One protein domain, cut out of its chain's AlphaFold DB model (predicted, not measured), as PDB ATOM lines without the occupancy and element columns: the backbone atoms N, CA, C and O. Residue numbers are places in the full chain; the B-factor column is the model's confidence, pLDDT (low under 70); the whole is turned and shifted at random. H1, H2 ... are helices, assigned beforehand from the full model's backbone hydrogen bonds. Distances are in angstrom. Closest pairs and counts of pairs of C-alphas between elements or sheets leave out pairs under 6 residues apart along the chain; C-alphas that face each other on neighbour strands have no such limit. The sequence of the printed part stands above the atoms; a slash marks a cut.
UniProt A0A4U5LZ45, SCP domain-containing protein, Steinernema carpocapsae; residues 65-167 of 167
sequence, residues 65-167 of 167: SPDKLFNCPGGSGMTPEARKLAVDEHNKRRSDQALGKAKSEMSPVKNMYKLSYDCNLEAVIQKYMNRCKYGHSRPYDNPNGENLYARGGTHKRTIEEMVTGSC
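Overview. This is residues 65 to 167 of the 167 residues of the protein "SCP domain-containing protein" of Steinernema carpocapsae (UniProt A0A4U5LZ45). Little of this domain is regular structure: one long helix, H2, and a shorter one, H3, stand apart amid long loops, with tiny H1 near the start. After H2 the chain turns round and runs back along it to H3; residues 152 to 158 stick out. The printed part has 103 residues with three named helices, H1, H2, H3 in order, 34 residues in all, and no named strand: all helix. It is only just loose, close to compact, with a radius of gyration of the C-alphas of 15.7 A and spans of 39 by 35 by 34 A.

Along the chain. Find C-alpha 66 at (151.758, 270.958, 222.201), where H1 begins, residues 66 to 69. H2, residues 80 to 98, runs 26.8 A. H3, residues 119 to 129, runs 14.9 A to C-alpha 129 at (168.282, 272.460, 201.618).

Arrangement. Look at Asp 67 and Pro 80: H1 and H2 are close but not clearly touching, these closest C-alphas 7.8 A apart. H3 is apart from both. Every O i to N i+4 pair in H2 and H3 is within hydrogen-bond range; H1 is too short for one.

Size, cuts and confidence. The C-alphas farthest apart, of Lys 110 and Thr 154, are 43.4 A apart. The printed part has no cut. The link from H2 to H3 is long, 20 residues. Confidence is low, with pLDDT under 70, in 26 residues, among them 152 to 167.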
ATOM      1  N   SER A  65     150.015 275.134 223.955       50.69
ATOM      2  CA  SER A  65     149.515 273.792 223.605       50.69
ATOM      3  C   SER A  65     150.519 273.027 222.738       50.69
ATOM      4  O   SER A  65     151.061 273.650 221.817       50.69
ATOM      5  N   PRO A  66     150.781 271.727 222.980       53.09
ATOM      6  CA  PRO A  66     151.758 270.958 222.201       53.09
ATOM      7  C   PRO A  66     151.543 271.080 220.681       53.09
ATOM      8  O   PRO A  66     152.508 271.114 219.924       53.09
ATOM      9  N   ASP A  67     150.299 271.274 220.250       51.97
ATOM     10  CA  ASP A  67     149.876 271.475 218.855       51.97
ATOM     11  C   ASP A  67     150.385 272.799 218.247       51.97
ATOM     12  O   ASP A  67     150.598 272.901 217.042       51.97
ATOM     13  N   LYS A  68     150.632 273.825 219.074       60.81
ATOM     14  CA  LYS A  68     151.249 275.097 218.656       60.81
ATOM     15  C   LYS A  68     152.776 275.065 218.672       60.81
ATOM     16  O   LYS A  68     153.380 275.890 217.997       60.81
ATOM     17  N   LEU A  69     153.407 274.130 219.387       69.56
ATOM     18  CA  LEU A  69     154.874 274.016 219.434       69.56
ATOM     19  C   LEU A  69     155.473 273.532 218.099       69.56
ATOM     20  O   LEU A  69     156.629 273.820 217.805       69.56
ATOM     21  N   PHE A  70     154.681 272.821 217.293       82.25
ATOM     22  CA  PHE A  70     155.088 272.249 216.004       82.25
ATOM     23  C   PHE A  70     154.424 272.926 214.792       82.25
ATOM     24  O   PHE A  70     154.522 272.436 213.664       82.25
ATOM     25  N   ASN A  71     153.758 274.062 215.005       84.56
ATOM     26  CA  ASN A  71     153.167 274.858 213.936       84.56
ATOM     27  C   ASN A  71     154.094 276.030 213.581       84.56
ATOM     28  O   ASN A  71     154.010 277.102 214.181       84.56
ATOM     29  N   CYS A  72     155.000 275.806 212.628       83.56
ATOM     30  CA  CYS A  72     155.946 276.823 212.180       83.56
ATOM     31  C   CYS A  72     155.395 277.610 210.976       83.56
ATOM     32  O   CYS A  72     155.035 277.004 209.964       83.56
ATOM     33  N   PRO A  73     155.343 278.955 211.040       78.00
ATOM     34  CA  PRO A  73     154.975 279.773 209.890       78.00
ATOM     35  C   PRO A  73     156.096 279.754 208.839       78.00
ATOM     36  O   PRO A  73     157.273 279.767 209.191       78.00
ATOM     37  N   GLY A  74     155.739 279.787 207.550       67.94
ATOM     38  CA  GLY A  74     156.711 279.990 206.462       67.94
ATOM     39  C   GLY A  74     156.803 278.905 205.383       67.94
ATOM     40  O   GLY A  74     157.672 279.013 204.527       67.94
ATOM     41  N   GLY A  75     155.925 277.894 205.371       63.06
ATOM     42  CA  GLY A  75     155.757 277.020 204.194       63.06
ATOM     43  C   GLY A  75     156.952 276.119 203.855       63.06
ATOM     44  O   GLY A  75     157.200 275.832 202.688       63.06
ATOM     45  N   SER A  76     157.698 275.675 204.867       70.88
ATOM     46  CA  SER A  76     158.664 274.572 204.765       70.88
ATOM     47  C   SER A  76     158.025 273.277 204.245       70.88
ATOM     48  O   SER A  76     156.822 273.076 204.426       70.88
ATOM     49  N   GLY A  77     158.838 272.308 203.820       69.94
ATOM     50  CA  GLY A  77     158.360 270.938 203.582       69.94
ATOM     51  C   GLY A  77     157.902 270.182 204.846       69.94
ATOM     52  O   GLY A  77     157.262 269.142 204.719       69.94
ATOM     53  N   MET A  78     158.234 270.664 206.056       76.88
ATOM     54  CA  MET A  78     157.972 269.989 207.342       76.88
ATOM     55  C   MET A  78     156.494 270.042 207.764       76.88
ATOM     56  O   MET A  78     155.914 271.118 207.946       76.88
ATOM     57  N   THR A  79     155.918 268.869 208.040       80.88
ATOM     58  CA  THR A  79     154.635 268.723 208.746       80.88
ATOM     59  C   THR A  79     154.832 268.822 210.270       80.88
ATOM     60  O   THR A  79     155.920 268.500 210.767       80.88
ATOM     61  N   PRO A  80     153.821 269.255 211.052       83.25
ATOM     62  CA  PRO A  80     153.894 269.260 212.519       83.25
ATOM     63  C   PRO A  80     154.270 267.895 213.117       83.25
ATOM     64  O   PRO A  80     155.056 267.816 214.062       83.25
ATOM     65  N   GLU A  81     153.781 266.814 212.516       78.06
ATOM     66  CA  GLU A  81     154.036 265.427 212.904       78.06
ATOM     67  C   GLU A  81     155.515 265.070 212.706       78.06
ATOM     68  O   GLU A  81     156.140 264.500 213.605       78.06
ATOM     69  N   ALA A  82     156.111 265.472 211.577       76.25
ATOM     70  CA  ALA A  82     157.534 265.279 211.306       76.25
ATOM     71  C   ALA A  82     158.422 266.080 212.277       76.25
ATOM     72  O   ALA A  82     159.429 265.559 212.762       76.25
ATOM     73  N   ARG A  83     158.039 267.322 212.622       84.50
ATOM     74  CA  ARG A  83     158.748 268.133 213.634       84.50
ATOM     75  C   ARG A  83     158.708 267.474 215.013       84.50
ATOM     76  O   ARG A  83     159.740 267.386 215.687       84.50
ATOM     77  N   LYS A  84     157.531 266.981 215.412       82.19
ATOM     78  CA  LYS A  84     157.326 266.276 216.680       82.19
ATOM     79  C   LYS A  84     158.150 264.990 216.743       82.19
ATOM     80  O   LYS A  84     158.902 264.802 217.697       82.19
ATOM     81  N   LEU A  85     158.080 264.155 215.706       79.56
ATOM     82  CA  LEU A  85     158.861 262.921 215.603       79.56
ATOM     83  C   LEU A  85     160.370 263.195 215.703       79.56
ATOM     84  O   LEU A  85     161.074 262.507 216.443       79.56
ATOM     85  N   ALA A  86     160.861 264.230 215.013       82.31
ATOM     86  CA  ALA A  86     162.270 264.603 215.042       82.31
ATOM     87  C   ALA A  86     162.749 264.972 216.458       82.31
ATOM     88  O   ALA A  86     163.787 264.467 216.895       82.31
ATOM     89  N   VAL A  87     162.015 265.817 217.196       82.69
ATOM     90  CA  VAL A  87     162.434 266.225 218.550       82.69
ATOM     91  C   VAL A  87     162.250 265.107 219.583       82.69
ATOM     92  O   VAL A  87     163.088 264.963 220.478       82.69
ATOM     93  N   ASP A  88     161.205 264.287 219.449       83.06
ATOM     94  CA  ASP A  88     160.930 263.178 220.366       83.06
ATOM     95  C   ASP A  88     161.994 262.080 220.247       83.06
ATOM     96  O   ASP A  88     162.528 261.645 221.266       83.06
ATOM     97  N   GLU A  89     162.395 261.695 219.032       83.06
ATOM     98  CA  GLU A  89     163.409 260.651 218.821       83.06
ATOM     99  C   GLU A  89     164.816 261.099 219.270       83.06
ATOM    100  O   GLU A  89     165.578 260.316 219.850       83.06
ATOM    101  N   HIS A  90     165.155 262.385 219.098       86.00
ATOM    102  CA  HIS A  90     166.371 262.954 219.689       86.00
ATOM    103  C   HIS A  90     166.316 262.938 221.221       86.00
ATOM    104  O   HIS A  90     167.276 262.517 221.870       86.00
ATOM    105  N   ASN A  91     165.203 263.372 221.820       87.81
ATOM    106  CA  ASN A  91     165.044 263.397 223.274       87.81
ATOM    107  C   ASN A  91     165.025 261.996 223.891       87.81
ATOM    108  O   ASN A  91     165.629 261.799 224.946       87.81
ATOM    109  N   LYS A  92     164.418 261.012 223.218       87.56
ATOM    110  CA  LYS A  92     164.461 259.603 223.610       87.56
ATOM    111  C   LYS A  92     165.909 259.126 223.727       87.56
ATOM    112  O   LYS A  92     166.308 258.656 224.785       87.56
ATOM    113  N   ARG A  93     166.725 259.323 222.687       84.50
ATOM    114  CA  ARG A  93     168.136 258.892 222.682       84.50
ATOM    115  C   ARG A  93     169.006 259.662 223.674       84.50
ATOM    116  O   ARG A  93     169.899 259.075 224.277       84.50
ATOM    117  N   ARG A  94     168.730 260.952 223.896       88.75
ATOM    118  CA  ARG A  94     169.383 261.749 224.952       88.75
ATOM    119  C   ARG A  94     169.052 261.219 226.349       88.75
ATOM    120  O   ARG A  94     169.952 261.138 227.177       88.75
ATOM    121  N   SER A  95     167.803 260.812 226.585       90.44
ATOM    122  CA  SER A  95     167.377 260.137 227.818       90.44
ATOM    123  C   SER A  95     168.052 258.770 227.970       90.44
ATOM    124  O   SER A  95     168.671 258.504 228.997       90.44
ATOM    125  N   ASP A  96     168.037 257.942 226.919       88.06
ATOM    126  CA  ASP A  96     168.695 256.632 226.914       88.06
ATOM    127  C   ASP A  96     170.204 256.761 227.219       88.06
ATOM    128  O   ASP A  96     170.732 255.987 228.013       88.06
ATOM    129  N   GLN A  97     170.896 257.776 226.684       89.56
ATOM    130  CA  GLN A  97     172.304 258.052 227.008       89.56
ATOM    131  C   GLN A  97     172.508 258.573 228.440       89.56
ATOM    132  O   GLN A  97     173.440 258.154 229.125       89.56
ATOM    133  N   ALA A  98     171.657 259.484 228.918       90.56
ATOM    134  CA  ALA A  98     171.749 260.014 230.280       90.56
ATOM    135  C   ALA A  98     171.545 258.917 231.342       90.56
ATOM    136  O   ALA A  98     172.182 258.943 232.393       90.56
ATOM    137  N   LEU A  99     170.695 257.931 231.038       88.44
ATOM    138  CA  LEU A  99     170.364 256.796 231.900       88.44
ATOM    139  C   LEU A  99     171.267 255.564 231.701       88.44
ATOM    140  O   LEU A  99     171.027 254.547 232.347       88.44
ATOM    141  N   GLY A 100     172.264 255.606 230.807       88.00
ATOM    142  CA  GLY A 100     173.130 254.451 230.520       88.00
ATOM    143  C   GLY A 100     172.438 253.281 229.805       88.00
ATOM    144  O   GLY A 100     172.916 252.155 229.874       88.00
ATOM    145  N   LYS A 101     171.303 253.528 229.141       88.31
ATOM    146  CA  LYS A 101     170.520 252.542 228.373       88.31
ATOM    147  C   LYS A 101     170.900 252.483 226.889       88.31
ATOM    148  O   LYS A 101     170.417 251.616 226.161       88.31
ATOM    149  N   ALA A 102     171.719 253.420 226.412       83.81
ATOM    150  CA  ALA A 102     172.233 253.409 225.048       83.81
ATOM    151  C   ALA A 102     173.112 252.164 224.807       83.81
ATOM    152  O   ALA A 102     173.942 251.821 225.639       83.81
ATOM    153  N   LYS A 103     172.968 251.508 223.645       71.19
ATOM    154  CA  LYS A 103     173.690 250.263 223.280       71.19
ATOM    155  C   LYS A 103     175.217 250.414 223.088       71.19
ATOM    156  O   LYS A 103     175.868 249.478 222.640       71.19
ATOM    157  N   SER A 104     175.777 251.587 223.359       68.88
ATOM    158  CA  SER A 104     177.200 251.912 223.220       68.88
ATOM    159  C   SER A 104     177.904 251.923 224.572       68.88
ATOM    160  O   SER A 104     177.299 252.335 225.556       68.88
ATOM    161  N   GLU A 105     179.213 251.664 224.595       66.69
ATOM    162  CA  GLU A 105     180.104 251.818 225.767       66.69
ATOM    163  C   GLU A 105     180.279 253.280 226.256       66.69
ATOM    164  O   GLU A 105     181.243 253.620 226.938       66.69
ATOM    165  N   MET A 106     179.361 254.188 225.909       77.94
ATOM    166  CA  MET A 106     179.358 255.557 226.414       77.94
ATOM    167  C   MET A 106     178.786 255.596 227.830       77.94
ATOM    168  O   MET A 106     177.605 255.304 228.036       77.94
ATOM    169  N   SER A 107     179.596 256.043 228.788       85.56
ATOM    170  CA  SER A 107     179.187 256.243 230.181       85.56
ATOM    171  C   SER A 107     177.929 257.124 230.320       85.56
ATOM    172  O   SER A 107     177.736 258.052 229.523       85.56
ATOM    173  N   PRO A 108     177.094 256.908 231.357       89.12
ATOM    174  CA  PRO A 108     175.943 257.762 231.645       89.12
ATOM    175  C   PRO A 108     176.337 259.238 231.778       89.12
ATOM    176  O   PRO A 108     177.311 259.577 232.453       89.12
ATOM    177  N   VAL A 109     175.562 260.130 231.154       87.56
ATOM    178  CA  VAL A 109     175.862 261.570 231.113       87.56
ATOM    179  C   VAL A 109     174.929 262.349 232.041       87.56
ATOM    180  O   VAL A 109     173.713 262.355 231.858       87.56
ATOM    181  N   LYS A 110     175.506 263.064 233.012       89.06
ATOM    182  CA  LYS A 110     174.773 263.998 233.884       89.06
ATOM    183  C   LYS A 110     174.470 265.310 233.145       89.06
ATOM    184  O   LYS A 110     175.213 265.703 232.250       89.06
ATOM    185  N   ASN A 111     173.408 266.008 233.551       88.81
ATOM    186  CA  ASN A 111     173.003 267.322 233.021       88.81
ATOM    187  C   ASN A 111     172.685 267.344 231.507       88.81
ATOM    188  O   ASN A 111     172.911 268.340 230.819       88.81
ATOM    189  N   MET A 112     172.134 266.250 230.972       87.94
ATOM    190  CA  MET A 112     171.686 266.181 229.578       87.94
ATOM    191  C   MET A 112     170.394 266.994 229.369       87.94
ATOM    192  O   MET A 112     169.308 266.556 229.743       87.94
ATOM    193  N   TYR A 113     170.492 268.168 228.743       89.50
ATOM    194  CA  TYR A 113     169.328 269.024 228.466       89.50
ATOM    195  C   TYR A 113     168.301 268.362 227.531       89.50
ATOM    196  O   TYR A 113     168.681 267.714 226.551       89.50
ATOM    197  N   LYS A 114     167.006 268.586 227.776       85.25
ATOM    198  CA  LYS A 114     165.931 268.258 226.826       85.25
ATOM    199  C   LYS A 114     165.911 269.290 225.691       85.25
ATOM    200  O   LYS A 114     166.026 270.482 225.953       85.25
ATOM    201  N   LEU A 115     165.763 268.837 224.449       86.50
ATOM    202  CA  LEU A 115     165.622 269.697 223.273       86.50
ATOM    203  C   LEU A 115     164.166 270.145 223.084       86.50
ATOM    204  O   LEU A 115     163.236 269.363 223.310       86.50
ATOM    205  N   SER A 116     163.994 271.376 222.613       87.12
ATOM    206  CA  SER A 116     162.756 271.925 222.053       87.12
ATOM    207  C   SER A 116     162.900 272.102 220.540       87.12
ATOM    208  O   SER A 116     164.016 272.155 220.026       87.12
ATOM    209  N   TYR A 117     161.778 272.203 219.831       84.25
ATOM    210  CA  TYR A 117     161.778 272.564 218.414       84.25
ATOM    211  C   TYR A 117     161.903 274.092 218.247       84.25
ATOM    212  O   TYR A 117     161.387 274.831 219.086       84.25
ATOM    213  N   ASP A 118     162.578 274.562 217.193       86.44
ATOM    214  CA  ASP A 118     162.729 275.990 216.868       86.44
ATOM    215  C   ASP A 118     162.507 276.231 215.366       86.44
ATOM    216  O   ASP A 118     163.285 275.789 214.516       86.44
ATOM    217  N   CYS A 119     161.443 276.968 215.049       86.44
ATOM    218  CA  CYS A 119     161.055 277.320 213.686       86.44
ATOM    219  C   CYS A 119     162.074 278.231 212.973       86.44
ATOM    220  O   CYS A 119     162.156 278.218 211.746       86.44
ATOM    221  N   ASN A 120     162.870 279.017 213.708       86.75
ATOM    222  CA  ASN A 120     163.901 279.866 213.103       86.75
ATOM    223  C   ASN A 120     165.062 279.016 212.577       86.75
ATOM    224  O   ASN A 120     165.567 279.253 211.478       86.75
ATOM    225  N   LEU A 121     165.454 277.989 213.340       86.69
ATOM    226  CA  LEU A 121     166.470 277.028 212.920       86.69
ATOM    227  C   LEU A 121     165.978 276.198 211.724       86.69
ATOM    228  O   LEU A 121     166.729 275.992 210.773       86.69
ATOM    229  N   GLU A 122     164.703 275.800 211.723       86.38
ATOM    230  CA  GLU A 122     164.059 275.161 210.571       86.38
ATOM    231  C   GLU A 122     164.120 276.038 209.309       86.38
ATOM    232  O   GLU A 122     164.498 275.548 208.248       86.38
ATOM    233  N   ALA A 123     163.829 277.340 209.409       85.81
ATOM    234  CA  ALA A 123     163.901 278.257 208.269       85.81
ATOM    235  C   ALA A 123     165.328 278.390 207.695       85.81
ATOM    236  O   ALA A 123     165.506 278.425 206.471       85.81
ATOM    237  N   VAL A 124     166.357 278.405 208.554       85.31
ATOM    238  CA  VAL A 124     167.771 278.374 208.131       85.31
ATOM    239  C   VAL A 124     168.092 277.065 207.398       85.31
ATOM    240  O   VAL A 124     168.682 277.099 206.316       85.31
ATOM    241  N   ILE A 125     167.649 275.924 207.935       85.06
ATOM    242  CA  ILE A 125     167.840 274.602 207.320       85.06
ATOM    243  C   ILE A 125     167.108 274.511 205.972       85.06
ATOM    244  O   ILE A 125     167.713 274.103 204.984       85.06
ATOM    245  N   GLN A 126     165.849 274.946 205.875       85.69
ATOM    246  CA  GLN A 126     165.085 274.919 204.621       85.69
ATOM    247  C   GLN A 126     165.771 275.766 203.539       85.69
ATOM    248  O   GLN A 126     165.952 275.303 202.412       85.69
ATOM    249  N   LYS A 127     166.250 276.972 203.885       85.69
ATOM    250  CA  LYS A 127     167.045 277.816 202.974       85.69
ATOM    251  C   LYS A 127     168.324 277.113 202.504       85.69
ATOM    252  O   LYS A 127     168.721 277.280 201.350       85.69
ATOM    253  N   TYR A 128     168.968 276.327 203.370       84.50
ATOM    254  CA  TYR A 128     170.149 275.540 203.016       84.50
ATOM    255  C   TYR A 128     169.821 274.388 202.053       84.50
ATOM    256  O   TYR A 128     170.507 274.233 201.033       84.50
ATOM    257  N   MET A 129     168.766 273.626 202.366       82.25
ATOM    258  CA  MET A 129     168.282 272.460 201.618       82.25
ATOM    259  C   MET A 129     167.828 272.823 200.200       82.25
ATOM    260  O   MET A 129     168.193 272.130 199.253       82.25
ATOM    261  N   ASN A 130     167.158 273.969 200.028       83.31
ATOM    262  CA  ASN A 130     166.683 274.477 198.732       83.31
ATOM    263  C   ASN A 130     167.792 274.684 197.674       83.31
ATOM    264  O   ASN A 130     167.494 274.954 196.515       83.31
ATOM    265  N   ARG A 131     169.077 274.591 198.046       85.31
ATOM    266  CA  ARG A 131     170.214 274.695 197.114       85.31
ATOM    267  C   ARG A 131     170.595 273.365 196.455       85.31
ATOM    268  O   ARG A 131     171.491 273.376 195.613       85.31
ATOM    269  N   CYS A 132     170.005 272.242 196.874       82.44
ATOM    270  CA  CYS A 132     170.235 270.904 196.315       82.44
ATOM    271  C   CYS A 132     171.713 270.474 196.218       82.44
ATOM    272  O   CYS A 132     172.137 269.832 195.259       82.44
ATOM    273  N   LYS A 133     172.520 270.835 197.223       84.75
ATOM    274  CA  LYS A 133     173.949 270.489 197.303       84.75
ATOM    275  C   LYS A 133     174.236 269.769 198.609       84.75
ATOM    276  O   LYS A 133     174.159 270.380 199.672       84.75
ATOM    277  N   TYR A 134     174.580 268.485 198.513       83.38
ATOM    278  CA  TYR A 134     174.983 267.688 199.666       83.38
ATOM    279  C   TYR A 134     176.374 268.109 200.156       83.38
ATOM    280  O   TYR A 134     177.337 268.135 199.392       83.38
ATOM    281  N   GLY A 135     176.463 268.451 201.437       84.56
ATOM    282  CA  GLY A 135     177.652 268.997 202.085       84.56
ATOM    283  C   GLY A 135     177.239 269.928 203.223       84.56
ATOM    284  O   GLY A 135     176.075 270.309 203.309       84.56
ATOM    285  N   HIS A 136     178.169 270.268 204.113       87.12
ATOM    286  CA  HIS A 136     177.900 271.202 205.211       87.12
ATOM    287  C   HIS A 136     177.889 272.654 204.737       87.12
ATOM    288  O   HIS A 136     178.487 273.019 203.719       87.12
ATOM    289  N   SER A 137     177.181 273.504 205.469       86.19
ATOM    290  CA  SER A 137     177.339 274.952 205.370       86.19
ATOM    291  C   SER A 137     178.758 275.389 205.747       86.19
ATOM    292  O   SER A 137     179.516 274.664 206.398       86.19
ATOM    293  N   ARG A 138     179.150 276.591 205.315       87.62
ATOM    294  CA  ARG A 138     180.351 277.226 205.863       87.62
ATOM    295  C   ARG A 138     179.977 277.812 207.229       87.62
ATOM    296  O   ARG A 138     178.933 278.457 207.302       87.62
ATOM    297  N   PRO A 139     180.832 277.712 208.264       81.94
ATOM    298  CA  PRO A 139     180.528 278.252 209.596       81.94
ATOM    299  C   PRO A 139     180.195 279.754 209.630       81.94
ATOM    300  O   PRO A 139     179.539 280.218 210.555       81.94
ATOM    301  N   TYR A 140     180.648 280.512 208.625       83.19
ATOM    302  CA  TYR A 140     180.304 281.924 208.435       83.19
ATOM    303  C   TYR A 140     178.857 282.134 207.946       83.19
ATOM    304  O   TYR A 140     178.208 283.093 208.349       83.19
ATOM    305  N   ASP A 141     178.345 281.230 207.104       79.50
ATOM    306  CA  ASP A 141     176.995 281.310 206.530       79.50
ATOM    307  C   ASP A 141     175.931 280.739 207.487       79.50
ATOM    308  O   ASP A 141     174.766 281.139 207.442       79.50
ATOM    309  N   ASN A 142     176.324 279.785 208.340       81.69
ATOM    310  CA  ASN A 142     175.494 279.181 209.378       81.69
ATOM    311  C   ASN A 142     176.388 278.756 210.568       81.69
ATOM    312  O   ASN A 142     177.147 277.794 210.439       81.69
ATOM    313  N   PRO A 143     176.315 279.433 211.730       83.12
ATOM    314  CA  PRO A 143     177.124 279.094 212.905       83.12
ATOM    315  C   PRO A 143     176.556 277.919 213.724       83.12
ATOM    316  O   PRO A 143     177.148 277.531 214.732       83.12
ATOM    317  N   ASN A 144     175.397 277.370 213.340       87.31
ATOM    318  CA  ASN A 144     174.740 276.283 214.063       87.31
ATOM    319  C   ASN A 144     175.385 274.920 213.758       87.31
ATOM    320  O   ASN A 144     175.959 274.697 212.695       87.31
ATOM    321  N   GLY A 145     175.241 273.970 214.686       86.12
ATOM    322  CA  GLY A 145     175.621 272.580 214.437       86.12
ATOM    323  C   GLY A 145     174.680 271.919 213.426       86.12
ATOM    324  O   GLY A 145     173.465 271.946 213.606       86.12
ATOM    325  N   GLU A 146     175.236 271.289 212.393       84.75
ATOM    326  CA  GLU A 146     174.482 270.595 211.344       84.75
ATOM    327  C   GLU A 146     174.742 269.089 211.357       84.75
ATOM    328  O   GLU A 146     175.878 268.643 211.516       84.75
ATOM    329  N   ASN A 147     173.695 268.313 211.074       85.62
ATOM    330  CA  ASN A 147     173.798 266.919 210.649       85.62
ATOM    331  C   ASN A 147     173.091 266.778 209.307       85.62
ATOM    332  O   ASN A 147     172.062 267.411 209.080       85.62
ATOM    333  N   LEU A 148     173.640 265.943 208.432       83.62
ATOM    334  CA  LEU A 148     173.153 265.769 207.071       83.62
ATOM    335  C   LEU A 148     172.832 264.306 206.813       83.62
ATOM    336  O   LEU A 148     173.499 263.405 207.320       83.62
ATOM    337  N   TYR A 149     171.831 264.089 205.973       79.44
ATOM    338  CA  TYR A 149     171.513 262.791 205.410       79.44
ATOM    339  C   TYR A 149     170.954 262.981 204.007       79.44
ATOM    340  O   TYR A 149     170.179 263.902 203.758       79.44
ATOM    341  N   ALA A 150     171.331 262.083 203.105       75.06
ATOM    342  CA  ALA A 150     170.718 261.932 201.798       75.06
ATOM    343  C   ALA A 150     170.649 260.439 201.465       75.06
ATOM    344  O   ALA A 150     171.516 259.663 201.874       75.06
ATOM    345  N   ARG A 151     169.632 260.040 200.698       70.38
ATOM    346  CA  ARG A 151     169.471 258.668 200.211       70.38
ATOM    347  C   ARG A 151     169.062 258.692 198.746       70.38
ATOM    348  O   ARG A 151     167.956 259.117 198.432       70.38
ATOM    349  N   GLY A 152     169.931 258.206 197.864       61.66
ATOM    350  CA  GLY A 152     169.588 258.025 196.453       61.66
ATOM    351  C   GLY A 152     168.580 256.887 196.258       61.66
ATOM    352  O   GLY A 152     168.682 255.846 196.908       61.66
ATOM    353  N   GLY A 153     167.613 257.077 195.358       62.19
ATOM    354  CA  GLY A 153     166.666 256.038 194.946       62.19
ATOM    355  C   GLY A 153     165.363 256.600 194.374       62.19
ATOM    356  O   GLY A 153     164.887 257.641 194.810       62.19
ATOM    357  N   THR A 154     164.763 255.884 193.421       53.03
ATOM    358  CA  THR A 154     163.542 256.298 192.701       53.03
ATOM    359  C   THR A 154     162.231 256.012 193.441       53.03
ATOM    360  O   THR A 154     161.178 256.470 193.007       53.03
ATOM    361  N   HIS A 155     162.264 255.265 194.552       51.47
ATOM    362  CA  HIS A 155     161.065 254.890 195.307       51.47
ATOM    363  C   HIS A 155     161.107 255.390 196.756       51.47
ATOM    364  O   HIS A 155     161.945 254.989 197.572       51.47
ATOM    365  N   LYS A 156     160.145 256.264 197.057       56.88
ATOM    366  CA  LYS A 156     159.849 256.858 198.364       56.88
ATOM    367  C   LYS A 156     158.904 255.916 199.142       56.88
ATOM    368  O   LYS A 156     158.138 255.190 198.512       56.88
ATOM    369  N   ARG A 157     159.052 255.820 200.478       52.28
ATOM    370  CA  ARG A 157     158.345 254.832 201.339       52.28
ATOM    371  C   ARG A 157     158.092 255.314 202.797       52.28
ATOM    372  O   ARG A 157     158.315 254.530 203.708       52.28
ATOM    373  N   THR A 158     157.652 256.581 202.963       48.12
ATOM    374  CA  THR A 158     157.279 257.308 204.230       48.12
ATOM    375  C   THR A 158     158.333 257.314 205.369       48.12
ATOM    376  O   THR A 158     159.327 256.617 205.297       48.12
ATOM    377  N   ILE A 159     158.313 258.135 206.427       49.22
ATOM    378  CA  ILE A 159     157.513 259.311 206.830       49.22
ATOM    379  C   ILE A 159     158.254 260.607 206.440       49.22
ATOM    380  O   ILE A 159     159.449 260.736 206.686       49.22
ATOM    381  N   GLU A 160     157.603 261.617 205.872       47.34
ATOM    382  CA  GLU A 160     156.689 261.476 204.737       47.34
ATOM    383  C   GLU A 160     157.466 261.932 203.504       47.34
ATOM    384  O   GLU A 160     157.709 263.110 203.256       47.34
ATOM    385  N   GLU A 161     158.001 260.921 202.821       51.53
ATOM    386  CA  GLU A 161     158.731 261.003 201.557       51.53
ATOM    387  C   GLU A 161     159.833 262.075 201.471       51.53
ATOM    388  O   GLU A 161     160.056 262.676 200.419       51.53
ATOM    389  N   MET A 162     160.570 262.212 202.580       51.25
ATOM    390  CA  MET A 162     161.706 263.118 202.799       51.25
ATOM    391  C   MET A 162     161.370 264.612 202.878       51.25
ATOM    392  O   MET A 162     162.261 265.431 202.681       51.25
ATOM    393  N   VAL A 163     160.137 264.963 203.261       50.25
ATOM    394  CA  VAL A 163     159.818 266.297 203.797       50.25
ATOM    395  C   VAL A 163     160.148 267.418 202.797       50.25
ATOM    396  O   VAL A 163     161.115 268.169 202.917       50.25
ATOM    397  N   THR A 164     159.367 267.444 201.721       51.78
ATOM    398  CA  THR A 164     159.830 267.787 200.371       51.78
ATOM    399  C   THR A 164     160.373 269.208 200.181       51.78
ATOM    400  O   THR A 164     159.624 270.145 199.912       51.78
ATOM    401  N   GLY A 165     161.701 269.322 200.139       50.66
ATOM    402  CA  GLY A 165     162.384 270.112 199.114       50.66
ATOM    403  C   GLY A 165     162.957 269.148 198.076       50.66
ATOM    404  O   GLY A 165     163.950 268.484 198.362       50.66
ATOM    405  N   SER A 166     162.306 269.010 196.918       51.50
ATOM    406  CA  SER A 166     162.745 268.071 195.879       51.50
ATOM    407  C   SER A 166     164.065 268.514 195.252       51.50
ATOM    408  O   SER A 166     164.141 269.582 194.644       51.50
ATOM    409  N   CYS A 167     165.053 267.634 195.367       54.09
ATOM    410  CA  CYS A 167     166.313 267.606 194.645       54.09
ATOM    411  C   CYS A 167     166.449 266.199 194.044       54.09
ATOM    412  O   CYS A 167     166.882 266.103 192.879       54.09
TER     413      CYS A 167